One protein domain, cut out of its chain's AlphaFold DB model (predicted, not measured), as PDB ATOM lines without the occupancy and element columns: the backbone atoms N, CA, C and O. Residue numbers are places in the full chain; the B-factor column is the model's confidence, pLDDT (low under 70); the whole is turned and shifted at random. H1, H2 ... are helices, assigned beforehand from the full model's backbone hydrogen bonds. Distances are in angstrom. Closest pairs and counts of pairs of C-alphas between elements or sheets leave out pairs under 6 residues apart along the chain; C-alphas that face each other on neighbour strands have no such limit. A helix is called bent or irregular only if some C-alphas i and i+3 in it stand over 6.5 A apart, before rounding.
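AT A GLANCE: This is residues 277 to 356 of the 364 residues of an uncharacterized protein of Luteimonas sp. MC1572 (UniProt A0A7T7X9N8). A small, rounded helical domain in which the longest helix, H1, is crossed about perpendicularly by H2, while H3 stands close to the first turns of H1 and the short, irregular H4 joins H2 and H3 on the side away from H1. Three short stretches pair between the helices, residues 347 to 348 with residues 300 to 301 and with residues 336 to 337, both antiparallel, and beyond them the last residues run out to the small H5, which touches no helix. The printed part has 80 residues with five named helices, H1 to H5 in chain order, and no named strand; the class is all helix. The whole is compact, with a radius of gyration of the C-alphas of 11.8 A and spans of 34 by 25 by 22 A.

HOW THE PARTS SIT: H1, residues 277 to 294, touches H2, residues 302 to 311, with its residues 282 to 290 alone. Their closest C-alphas are those of Ala 286 and Leu 305, 5.5 A apart, and their lines stand about perpendicular at 81 degrees. H3, residues 322 to 332, is close to H1 but not clearly touching it: the closest C-alphas, of Ile 279 and Leu 330, are 7.5 A apart. H2 and H3 are near each other, with 6 pairs of C-alphas within 10 A. H4, residues 340 to 345, touches H2 at a steep tilt of 61 degrees, the same way; the closest C-alphas, of Asn 303 and Glu 344, are 5.6 A apart. H3 and H4 only just touch, with 3 pairs of C-alphas within 8 A, the closest being those of Leu 327 and Pro 340 at 6.1 A. They run opposite ways at a steep tilt of 69.8 degrees, only just short of about perpendicular. The helix packing is mostly crossed: the three touching pairs include no shallow tilt. H5, residues 353 to 356, is apart from H1 only just, with a closest distance between C-alphas of 8.0 A. In H1, H2 and H3 every O i to N i+4 pair is within hydrogen-bond range; in H4 it is 0 of 2, with 1 of 3 O i to N i+3 pairs, and H5 is too short for an i+4 pair.

IN THESE COORDINATES: H1 is 25.6 A from first to last C-alpha and begins with C-alpha 277 at (233.470, 98.938, 208.962). H2 is 14.4 A long and H3 15.2 A. H4 spans 9.5 A and is irregular, with C-alphas 341 and 344 9.1 A apart. H5, 4.9 A long, ends with C-alpha 356 at (236.777, 105.337, 224.651).

THE WHOLE: The two C-alphas farthest apart are those of Gly 320 and Ala 355, at 35.4 A. The printed part has no cut, and its four links between helices are short. The mean pLDDT of the printed part is 88.1; residues 339 to 341 and 355 to 356 are under 70.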
ATOM      1  N   LYS A 277     234.298  98.435 207.850       93.94
ATOM      2  CA  LYS A 277     233.470  98.938 208.962       93.94
ATOM      3  C   LYS A 277     232.988  97.800 209.853       93.94
ATOM      4  O   LYS A 277     232.985  97.935 211.072       93.94
ATOM      5  N   VAL A 278     232.637  96.664 209.252       96.19
ATOM      6  CA  VAL A 278     232.255  95.449 209.977       96.19
ATOM      7  C   VAL A 278     233.444  94.927 210.794       96.19
ATOM      8  O   VAL A 278     233.303  94.681 211.990       96.19
ATOM      9  N   ILE A 279     234.644  94.845 210.209       96.50
ATOM     10  CA  ILE A 279     235.857  94.438 210.944       96.50
ATOM     11  C   ILE A 279     236.144  95.396 212.113       96.50
ATOM     12  O   ILE A 279     236.430  94.943 213.224       96.50
ATOM     13  N   ALA A 280     236.042  96.708 211.891       95.12
ATOM     14  CA  ALA A 280     236.255  97.723 212.921       95.12
ATOM     15  C   ALA A 280     235.246  97.608 214.077       95.12
ATOM     16  O   ALA A 280     235.651  97.610 215.242       95.12
ATOM     17  N   LEU A 281     233.958  97.441 213.759       95.81
ATOM     18  CA  LEU A 281     232.885  97.218 214.730       95.81
ATOM     19  C   LEU A 281     233.175  95.996 215.609       95.81
ATOM     20  O   LEU A 281     233.172  96.097 216.833       95.81
ATOM     21  N   TYR A 282     233.468  94.843 215.008       96.50
ATOM     22  CA  TYR A 282     233.696  93.629 215.791       96.50
ATOM     23  C   TYR A 282     235.031  93.639 216.536       96.50
ATOM     24  O   TYR A 282     235.141  93.010 217.583       96.50
ATOM     25  N   THR A 283     236.017  94.420 216.085       95.81
ATOM     26  CA  THR A 283     237.240  94.694 216.861       95.81
ATOM     27  C   THR A 283     236.930  95.501 218.126       95.81
ATOM     28  O   THR A 283     237.450  95.194 219.199       95.81
ATOM     29  N   LEU A 284     236.059  96.508 218.027       93.88
ATOM     30  CA  LEU A 284     235.557  97.268 219.174       93.88
ATOM     31  C   LEU A 284     234.799  96.365 220.158       93.88
ATOM     32  O   LEU A 284     235.091  96.392 221.353       93.88
ATOM     33  N   LEU A 285     233.886  95.527 219.662       94.38
ATOM     34  CA  LEU A 285     233.123  94.595 220.498       94.38
ATOM     35  C   LEU A 285     234.030  93.545 221.161       94.38
ATOM     36  O   LEU A 285     233.853  93.229 222.337       94.38
ATOM     37  N   ALA A 286     235.063  93.073 220.451       94.75
ATOM     38  CA  ALA A 286     236.112  92.213 221.002       94.75
ATOM     39  C   ALA A 286     236.866  92.865 222.144       94.75
ATOM     40  O   ALA A 286     237.115  92.238 223.175       94.75
ATOM     41  N   HIS A 287     237.207  94.137 221.973       92.44
ATOM     42  CA  HIS A 287     237.874  94.898 223.006       92.44
ATOM     43  C   HIS A 287     236.991  95.050 224.249       92.44
ATOM     44  O   HIS A 287     237.445  94.744 225.347       92.44
ATOM     45  N   ALA A 288     235.729  95.460 224.080       89.38
ATOM     46  CA  ALA A 288     234.791  95.647 225.186       89.38
ATOM     47  C   ALA A 288     234.564  94.345 225.977       89.38
ATOM     48  O   ALA A 288     234.694  94.318 227.203       89.38
ATOM     49  N   ASP A 289     234.305  93.241 225.276       89.56
ATOM     50  CA  ASP A 289     234.084  91.933 225.891       89.56
ATOM     51  C   ASP A 289     235.342  91.406 226.608       89.56
ATOM     52  O   ASP A 289     235.251  90.875 227.719       89.56
ATOM     53  N   LYS A 290     236.538  91.617 226.041       90.56
ATOM     54  CA  LYS A 290     237.801  91.258 226.702       90.56
ATOM     55  C   LYS A 290     238.061  92.093 227.953       90.56
ATOM     56  O   LYS A 290     238.421  91.527 228.988       90.56
ATOM     57  N   SER A 291     237.846  93.405 227.880       87.50
ATOM     58  CA  SER A 291     238.035  94.319 229.009       87.50
ATOM     59  C   SER A 291     237.131  93.963 230.188       87.50
ATOM     60  O   SER A 291     237.587  93.998 231.329       87.50
ATOM     61  N   ARG A 292     235.892  93.521 229.933       83.81
ATOM     62  CA  ARG A 292     234.985  93.022 230.983       83.81
ATOM     63  C   ARG A 292     235.442  91.696 231.599       83.81
ATOM     64  O   ARG A 292     235.274  91.500 232.797       83.81
ATOM     65  N   ARG A 293     236.007  90.779 230.801       84.94
ATOM     66  CA  ARG A 293     236.403  89.434 231.264       84.94
ATOM     67  C   ARG A 293     237.742  89.399 232.001       84.94
ATOM     68  O   ARG A 293     237.882  88.649 232.960       84.94
ATOM     69  N   VAL A 294     238.735  90.153 231.528       87.12
ATOM     70  CA  VAL A 294     240.141  90.027 231.974       87.12
ATOM     71  C   VAL A 294     240.733  91.364 232.448       87.12
ATOM     72  O   VAL A 294     241.858  91.409 232.946       87.12
ATOM     73  N   GLY A 295     239.975  92.456 232.340       81.75
ATOM     74  CA  GLY A 295     240.384  93.799 232.738       81.75
ATOM     75  C   GLY A 295     240.917  94.659 231.578       81.75
ATOM     76  O   GLY A 295     241.354  94.133 230.551       81.75
ATOM     77  N   PRO A 296     240.921  95.995 231.746       78.25
ATOM     78  CA  PRO A 296     241.161  96.966 230.669       78.25
ATOM     79  C   PRO A 296     242.613  97.020 230.164       78.25
ATOM     80  O   PRO A 296     242.886  97.541 229.087       78.25
ATOM     81  N   SER A 297     243.573  96.473 230.917       76.81
ATOM     82  CA  SER A 297     245.001  96.512 230.571       76.81
ATOM     83  C   SER A 297     245.437  95.423 229.584       76.81
ATOM     84  O   SER A 297     246.591  95.410 229.141       76.81
ATOM     85  N   GLN A 298     244.544  94.496 229.232       83.88
ATOM     86  CA  GLN A 298     244.876  93.365 228.372       83.88
ATOM     87  C   GLN A 298     244.865  93.745 226.891       83.88
ATOM     88  O   GLN A 298     243.956  94.398 226.383       83.88
ATOM     89  N   ARG A 299     245.889  93.287 226.163       89.25
ATOM     90  CA  ARG A 299     245.996  93.515 224.716       89.25
ATOM     91  C   ARG A 299     244.938  92.706 223.982       89.25
ATOM     92  O   ARG A 299     244.795  91.516 224.251       89.25
ATOM     93  N   LEU A 300     244.256  93.325 223.023       92.06
ATOM     94  CA  LEU A 300     243.374  92.611 222.106       92.06
ATOM     95  C   LEU A 300     244.213  91.785 221.122       92.06
ATOM     96  O   LEU A 300     245.191  92.293 220.571       92.06
ATOM     97  N   LEU A 301     243.852  90.522 220.927       93.69
ATOM     98  CA  LEU A 301     244.521  89.574 220.039       93.69
ATOM     99  C   LEU A 301     243.581  89.146 218.909       93.69
ATOM    100  O   LEU A 301     242.359  89.227 219.038       93.69
ATOM    101  N   LEU A 302     244.151  88.625 217.822       93.50
ATOM    102  CA  LEU A 302     243.382  88.072 216.705       93.50
ATOM    103  C   LEU A 302     242.403  86.981 217.159       93.50
ATOM    104  O   LEU A 302     241.252  86.994 216.734       93.50
ATOM    105  N   ASN A 303     242.824  86.093 218.065       93.06
ATOM    106  CA  ASN A 303     241.962  85.021 218.571       93.06
ATOM    107  C   ASN A 303     240.720  85.549 219.319       93.06
ATOM    108  O   ASN A 303     239.676  84.901 219.307       93.06
ATOM    109  N   ASP A 304     240.799  86.733 219.940       94.38
ATOM    110  CA  ASP A 304     239.635  87.341 220.593       94.38
ATOM    111  C   ASP A 304     238.596  87.781 219.549       94.38
ATOM    112  O   ASP A 304     237.403  87.551 219.726       94.38
ATOM    113  N   LEU A 305     239.053  88.370 218.436       95.44
ATOM    114  CA  LEU A 305     238.196  88.748 217.312       95.44
ATOM    115  C   LEU A 305     237.617  87.510 216.607       95.44
ATOM    116  O   LEU A 305     236.418  87.457 216.343       95.44
ATOM    117  N   GLU A 306     238.449  86.504 216.323       94.94
ATOM    118  CA  GLU A 306     238.019  85.238 215.706       94.94
ATOM    119  C   GLU A 306     237.001  84.496 216.588       94.94
ATOM    120  O   GLU A 306     236.050  83.918 216.066       94.94
ATOM    121  N   GLY A 307     237.148  84.556 217.917       94.38
ATOM    122  CA  GLY A 307     236.198  83.970 218.864       94.38
ATOM    123  C   GLY A 307     234.789  84.555 218.742       94.38
ATOM    124  O   GLY A 307     233.816  83.806 218.729       94.38
ATOM    125  N   ILE A 308     234.674  85.871 218.563       94.50
ATOM    126  CA  ILE A 308     233.376  86.543 218.391       94.50
ATOM    127  C   ILE A 308     232.710  86.132 217.094       94.50
ATOM    128  O   ILE A 308     231.527  85.796 217.077       94.50
ATOM    129  N   TRP A 309     233.479  86.144 216.009       95.62
ATOM    130  CA  TRP A 309     232.978  85.707 214.719       95.62
ATOM    131  C   TRP A 309     232.492  84.260 214.782       95.62
ATOM    132  O   TRP A 309     231.397  83.973 214.300       95.62
ATOM    133  N   ARG A 310     233.231  83.377 215.465       95.25
ATOM    134  CA  ARG A 310     232.827  81.983 215.679       95.25
ATOM    135  C   ARG A 310     231.520  81.871 216.465       95.25
ATOM    136  O   ARG A 310     230.643  81.126 216.041       95.25
ATOM    137  N   GLU A 311     231.354  82.631 217.551       93.38
ATOM    138  CA  GLU A 311     230.101  82.684 218.330       93.38
ATOM    139  C   GLU A 311     228.902  83.151 217.475       93.38
ATOM    140  O   GLU A 311     227.774  82.701 217.681       93.38
ATOM    141  N   LEU A 312     229.141  83.999 216.468       94.81
ATOM    142  CA  LEU A 312     228.137  84.456 215.497       94.81
ATOM    143  C   LEU A 312     227.970  83.533 214.279       94.81
ATOM    144  O   LEU A 312     227.120  83.792 213.428       94.81
ATOM    145  N   GLY A 313     228.764  82.466 214.181       94.56
ATOM    146  CA  GLY A 313     228.686  81.483 213.105       94.56
ATOM    147  C   GLY A 313     229.544  81.742 211.879       94.56
ATOM    148  O   GLY A 313     229.287  81.164 210.823       94.56
ATOM    149  N   VAL A 314     230.567  82.579 212.008       95.44
ATOM    150  CA  VAL A 314     231.537  82.899 210.961       95.44
ATOM    151  C   VAL A 314     232.927  82.483 211.445       95.44
ATOM    152  O   VAL A 314     233.530  83.164 212.262       95.44
ATOM    153  N   ASP A 315     233.466  81.360 210.970       93.75
ATOM    154  CA  ASP A 315     234.743  80.844 211.489       93.75
ATOM    155  C   ASP A 315     235.883  80.948 210.461       93.75
ATOM    156  O   ASP A 315     235.999  80.154 209.526       93.75
ATOM    157  N   PHE A 316     236.764  81.933 210.666       91.31
ATOM    158  CA  PHE A 316     237.935  82.203 209.820       91.31
ATOM    159  C   PHE A 316     239.045  81.148 209.930       91.31
ATOM    160  O   PHE A 316     240.003  81.189 209.155       91.31
ATOM    161  N   THR A 317     238.932  80.206 210.868       88.81
ATOM    162  CA  THR A 317     239.929  79.153 211.105       88.81
ATOM    163  C   THR A 317     239.676  77.884 210.287       88.81
ATOM    164  O   THR A 317     240.577  77.055 210.167       88.81
ATOM    165  N   LEU A 318     238.495  77.746 209.671       85.25
ATOM    166  CA  LEU A 318     238.090  76.522 208.965       85.25
ATOM    167  C   LEU A 318     238.780  76.319 207.611       85.25
ATOM    168  O   LEU A 318     239.099  75.189 207.246       85.25
ATOM    169  N   LEU A 319     238.986  77.395 206.844       84.94
ATOM    170  CA  LEU A 319     239.541  77.320 205.491       84.94
ATOM    171  C   LEU A 319     240.927  77.958 205.404       84.94
ATOM    172  O   LEU A 319     241.157  79.099 205.813       84.94
ATOM    173  N   GLY A 320     241.855  77.223 204.786       83.56
ATOM    174  CA  GLY A 320     243.206  77.703 204.514       83.56
ATOM    175  C   GLY A 320     243.208  78.986 203.675       83.56
ATOM    176  O   GLY A 320     242.437  79.139 202.731       83.56
ATOM    177  N   GLY A 321     244.090  79.925 204.023       85.62
ATOM    178  CA  GLY A 321     244.270  81.194 203.308       85.62
ATOM    179  C   GLY A 321     243.323  82.321 203.731       85.62
ATOM    180  O   GLY A 321     243.734  83.479 203.697       85.62
ATOM    181  N   VAL A 322     242.109  82.022 204.207       91.00
ATOM    182  CA  VAL A 322     241.125  83.055 204.596       91.00
ATOM    183  C   VAL A 322     241.606  83.868 205.799       91.00
ATOM    184  O   VAL A 322     241.488  85.091 205.823       91.00
ATOM    185  N   ARG A 323     242.262  83.214 206.758       91.25
ATOM    186  CA  ARG A 323     242.913  83.889 207.885       91.25
ATOM    187  C   ARG A 323     244.011  84.870 207.457       91.25
ATOM    188  O   ARG A 323     244.137  85.950 208.026       91.25
ATOM    189  N   ALA A 324     244.796  84.516 206.439       90.88
ATOM    190  CA  ALA A 324     245.827  85.405 205.902       90.88
ATOM    191  C   ALA A 324     245.208  86.624 205.195       90.88
ATOM    192  O   ALA A 324     245.744  87.728 205.284       90.88
ATOM    193  N   GLU A 325     244.060  86.440 204.534       91.69
ATOM    194  CA  GLU A 325     243.253  87.539 203.995       91.69
ATOM    195  C   GLU A 325     242.747  88.460 205.114       91.69
ATOM    196  O   GLU A 325     242.890  89.676 205.007       91.69
ATOM    197  N   LEU A 326     242.237  87.898 206.219       93.44
ATOM    198  CA  LEU A 326     241.793  88.666 207.390       93.44
ATOM    199  C   LEU A 326     242.930  89.507 207.983       93.44
ATOM    200  O   LEU A 326     242.750  90.701 208.210       93.44
ATOM    201  N   LEU A 327     244.118  88.927 208.168       93.12
ATOM    202  CA  LEU A 327     245.305  89.659 208.627       93.12
ATOM    203  C   LEU A 327     245.689  90.802 207.680       93.12
ATOM    204  O   LEU A 327     246.042  91.893 208.134       93.12
ATOM    205  N   ARG A 328     245.593  90.580 206.365       91.94
ATOM    206  CA  ARG A 328     245.856  91.626 205.371       91.94
ATOM    207  C   ARG A 328     244.827  92.748 205.456       91.94
ATOM    208  O   ARG A 328     245.225  93.908 205.462       91.94
ATOM    209  N   ALA A 329     243.543  92.414 205.573       93.06
ATOM    210  CA  ALA A 329     242.472  93.393 205.734       93.06
ATOM    211  C   ALA A 329     242.665  94.220 207.016       93.06
ATOM    212  O   ALA A 329     242.676  95.445 206.950       93.06
ATOM    213  N   LEU A 330     242.937  93.567 208.154       94.69
ATOM    214  CA  LEU A 330     243.249  94.217 209.434       94.69
ATOM    215  C   LEU A 330     244.459  95.159 209.335       94.69
ATOM    216  O   LEU A 330     244.462  96.228 209.946       94.69
ATOM    217  N   SER A 331     245.485  94.780 208.569       92.38
ATOM    218  CA  SER A 331     246.651  95.631 208.308       92.38
ATOM    219  C   SER A 331     246.304  96.840 207.437       92.38
ATOM    220  O   SER A 331     246.711  97.951 207.767       92.38
ATOM    221  N   GLN A 332     245.528  96.646 206.368       91.81
ATOM    222  CA  GLN A 332     245.123  97.713 205.447       91.81
ATOM    223  C   GLN A 332     244.274  98.790 206.130       91.81
ATOM    224  O   GLN A 332     244.432  99.968 205.825       91.81
ATOM    225  N   ILE A 333     243.418  98.399 207.076       92.75
ATOM    226  CA  ILE A 333     242.572  99.328 207.840       92.75
ATOM    227  C   ILE A 333     243.260  99.875 209.104       92.75
ATOM    228  O   ILE A 333     242.637 100.593 209.878       92.75
ATOM    229  N   GLY A 334     244.536  99.536 209.337       92.06
ATOM    230  CA  GLY A 334     245.331 100.060 210.454       92.06
ATOM    231  C   GLY A 334     245.009  99.474 211.835       92.06
ATOM    232  O   GLY A 334     245.452 100.018 212.845       92.06
ATOM    233  N   ILE A 335     244.265  98.365 211.903       94.38
ATOM    234  CA  ILE A 335     243.918  97.682 213.162       94.38
ATOM    235  C   ILE A 335     245.044  96.751 213.627       94.38
ATOM    236  O   ILE A 335     245.261  96.593 214.827       94.38
ATOM    237  N   LEU A 336     245.781  96.127 212.707       92.56
ATOM    238  CA  LEU A 336     246.858  95.201 213.060       92.56
ATOM    239  C   LEU A 336     248.089  95.949 213.607       92.56
ATOM    240  O   LEU A 336     248.679  96.782 212.918       92.56
ATOM    241  N   ARG A 337     248.533  95.602 214.821       84.50
ATOM    242  CA  ARG A 337     249.817  96.027 215.402       84.50
ATOM    243  C   ARG A 337     250.838  94.892 215.328       84.50
ATOM    244  O   ARG A 337     250.711  93.887 216.023       84.50
ATOM    245  N   GLY A 338     251.903  95.110 214.562       72.38
ATOM    246  CA  GLY A 338     253.006  94.156 214.407       72.38
ATOM    247  C   GLY A 338     252.962  93.407 213.077       72.38
ATOM    248  O   GLY A 338     252.256  93.807 212.152       72.38
ATOM    249  N   THR A 339     253.768  92.351 212.959       67.50
ATOM    250  CA  THR A 339     253.885  91.578 211.720       67.50
ATOM    251  C   THR A 339     252.775  90.519 211.607       67.50
ATOM    252  O   THR A 339     252.434  89.883 212.608       67.50
ATOM    253  N   PRO A 340     252.232  90.275 210.396       64.75
ATOM    254  CA  PRO A 340     251.243  89.218 210.138       64.75
ATOM    255  C   PRO A 340     251.701  87.804 210.535       64.75
ATOM    256  O   PRO A 340     250.873  86.921 210.733       64.75
ATOM    257  N   ASP A 341     253.010  87.595 210.697       66.75
ATOM    258  CA  ASP A 341     253.620  86.302 211.035       66.75
ATOM    259  C   ASP A 341     253.404  85.876 212.500       66.75
ATOM    260  O   ASP A 341     253.746  84.757 212.877       66.75
ATOM    261  N   ALA A 342     252.824  86.743 213.342       70.19
ATOM    262  CA  ALA A 342     252.554  86.453 214.754       70.19
ATOM    263  C   ALA A 342     251.411  85.437 214.985       70.19
ATOM    264  O   ALA A 342     251.179  85.026 216.125       70.19
ATOM    265  N   GLY A 343     250.694  85.030 213.930       75.81
ATOM    266  CA  GLY A 343     249.622  84.035 214.005       75.81
ATOM    267  C   GLY A 343     248.526  84.428 215.003       75.81
ATOM    268  O   GLY A 343     248.003  85.538 214.959       75.81
ATOM    269  N   GLU A 344     248.195  83.526 215.931       70.75
ATOM    270  CA  GLU A 344     247.200  83.759 216.997       70.75
ATOM    271  C   GLU A 344     247.564  84.908 217.948       70.75
ATOM    272  O   GLU A 344     246.677  85.533 218.531       70.75
ATOM    273  N   GLY A 345     248.858  85.213 218.088       77.88
ATOM    274  CA  GLY A 345     249.375  86.273 218.954       77.88
ATOM    275  C   GLY A 345     249.382  87.663 218.316       77.88
ATOM    276  O   GLY A 345     249.912  88.598 218.918       77.88
ATOM    277  N   ALA A 346     248.834  87.812 217.105       87.25
ATOM    278  CA  ALA A 346     248.739  89.099 216.429       87.25
ATOM    279  C   ALA A 346     247.926  90.099 217.267       87.25
ATOM    280  O   ALA A 346     246.781  89.835 217.635       87.25
ATOM    281  N   VAL A 347     248.531  91.246 217.580       91.81
ATOM    282  CA  VAL A 347     247.929  92.270 218.442       91.81
ATOM    283  C   VAL A 347     247.056  93.193 217.602       91.81
ATOM    284  O   VAL A 347     247.477  93.669 216.549       91.81
ATOM    285  N   LEU A 348     245.854  93.486 218.087       93.75
ATOM    286  CA  LEU A 348     244.897  94.375 217.439       93.75
ATOM    287  C   LEU A 348     244.760  95.692 218.210       93.75
ATOM    288  O   LEU A 348     244.903  95.749 219.435       93.75
ATOM    289  N   VAL A 349     244.453  96.760 217.482       92.31
ATOM    290  CA  VAL A 349     244.113  98.079 218.017       92.31
ATOM    291  C   VAL A 349     242.627  98.294 217.839       92.31
ATOM    292  O   VAL A 349     242.114  98.165 216.734       92.31
ATOM    293  N   ASN A 350     241.938  98.670 218.911       89.31
ATOM    294  CA  ASN A 350     240.567  99.130 218.785       89.31
ATOM    295  C   ASN A 350     240.563 100.496 218.064       89.31
ATOM    296  O   ASN A 350     241.109 101.454 218.620       89.31
ATOM    297  N   PRO A 351     239.961 100.614 216.864       87.06
ATOM    298  CA  PRO A 351     239.951 101.867 216.106       87.06
ATOM    299  C   PRO A 351     239.143 102.980 216.793       87.06
ATOM    300  O   PRO A 351     239.283 104.144 216.437       87.06
ATOM    301  N   TYR A 352     238.350 102.643 217.813       86.12
ATOM    302  CA  TYR A 352     237.586 103.582 218.632       86.12
ATOM    303  C   TYR A 352     238.233 103.838 220.004       86.12
ATOM    304  O   TYR A 352     237.633 104.496 220.848       86.12
ATOM    305  N   ALA A 353     239.454 103.343 220.255       81.12
ATOM    306  CA  ALA A 353     240.109 103.457 221.561       81.12
ATOM    307  C   ALA A 353     240.257 104.905 222.052       81.12
ATOM    308  O   ALA A 353     240.171 105.140 223.249       81.12
ATOM    309  N   GLU A 354     240.485 105.870 221.160       71.62
ATOM    310  CA  GLU A 354     240.603 107.283 221.545       71.62
ATOM    311  C   GLU A 354     239.267 107.858 222.026       71.62
ATOM    312  O   GLU A 354     239.235 108.503 223.068       71.62
ATOM    313  N   ALA A 355     238.163 107.532 221.343       67.94
ATOM    314  CA  ALA A 355     236.814 107.897 221.781       67.94
ATOM    315  C   ALA A 355     236.434 107.227 223.116       67.94
ATOM    316  O   ALA A 355     235.709 107.802 223.926       67.94
ATOM    317  N   LEU A 356     236.963 106.027 223.375       68.19
ATOM    318  CA  LEU A 356     236.777 105.337 224.651       68.19
ATOM    319  C   LEU A 356     237.663 105.904 225.772       68.19
ATOM    320  O   LEU A 356     237.236 105.942 226.915       68.19
TER     321      LEU A 356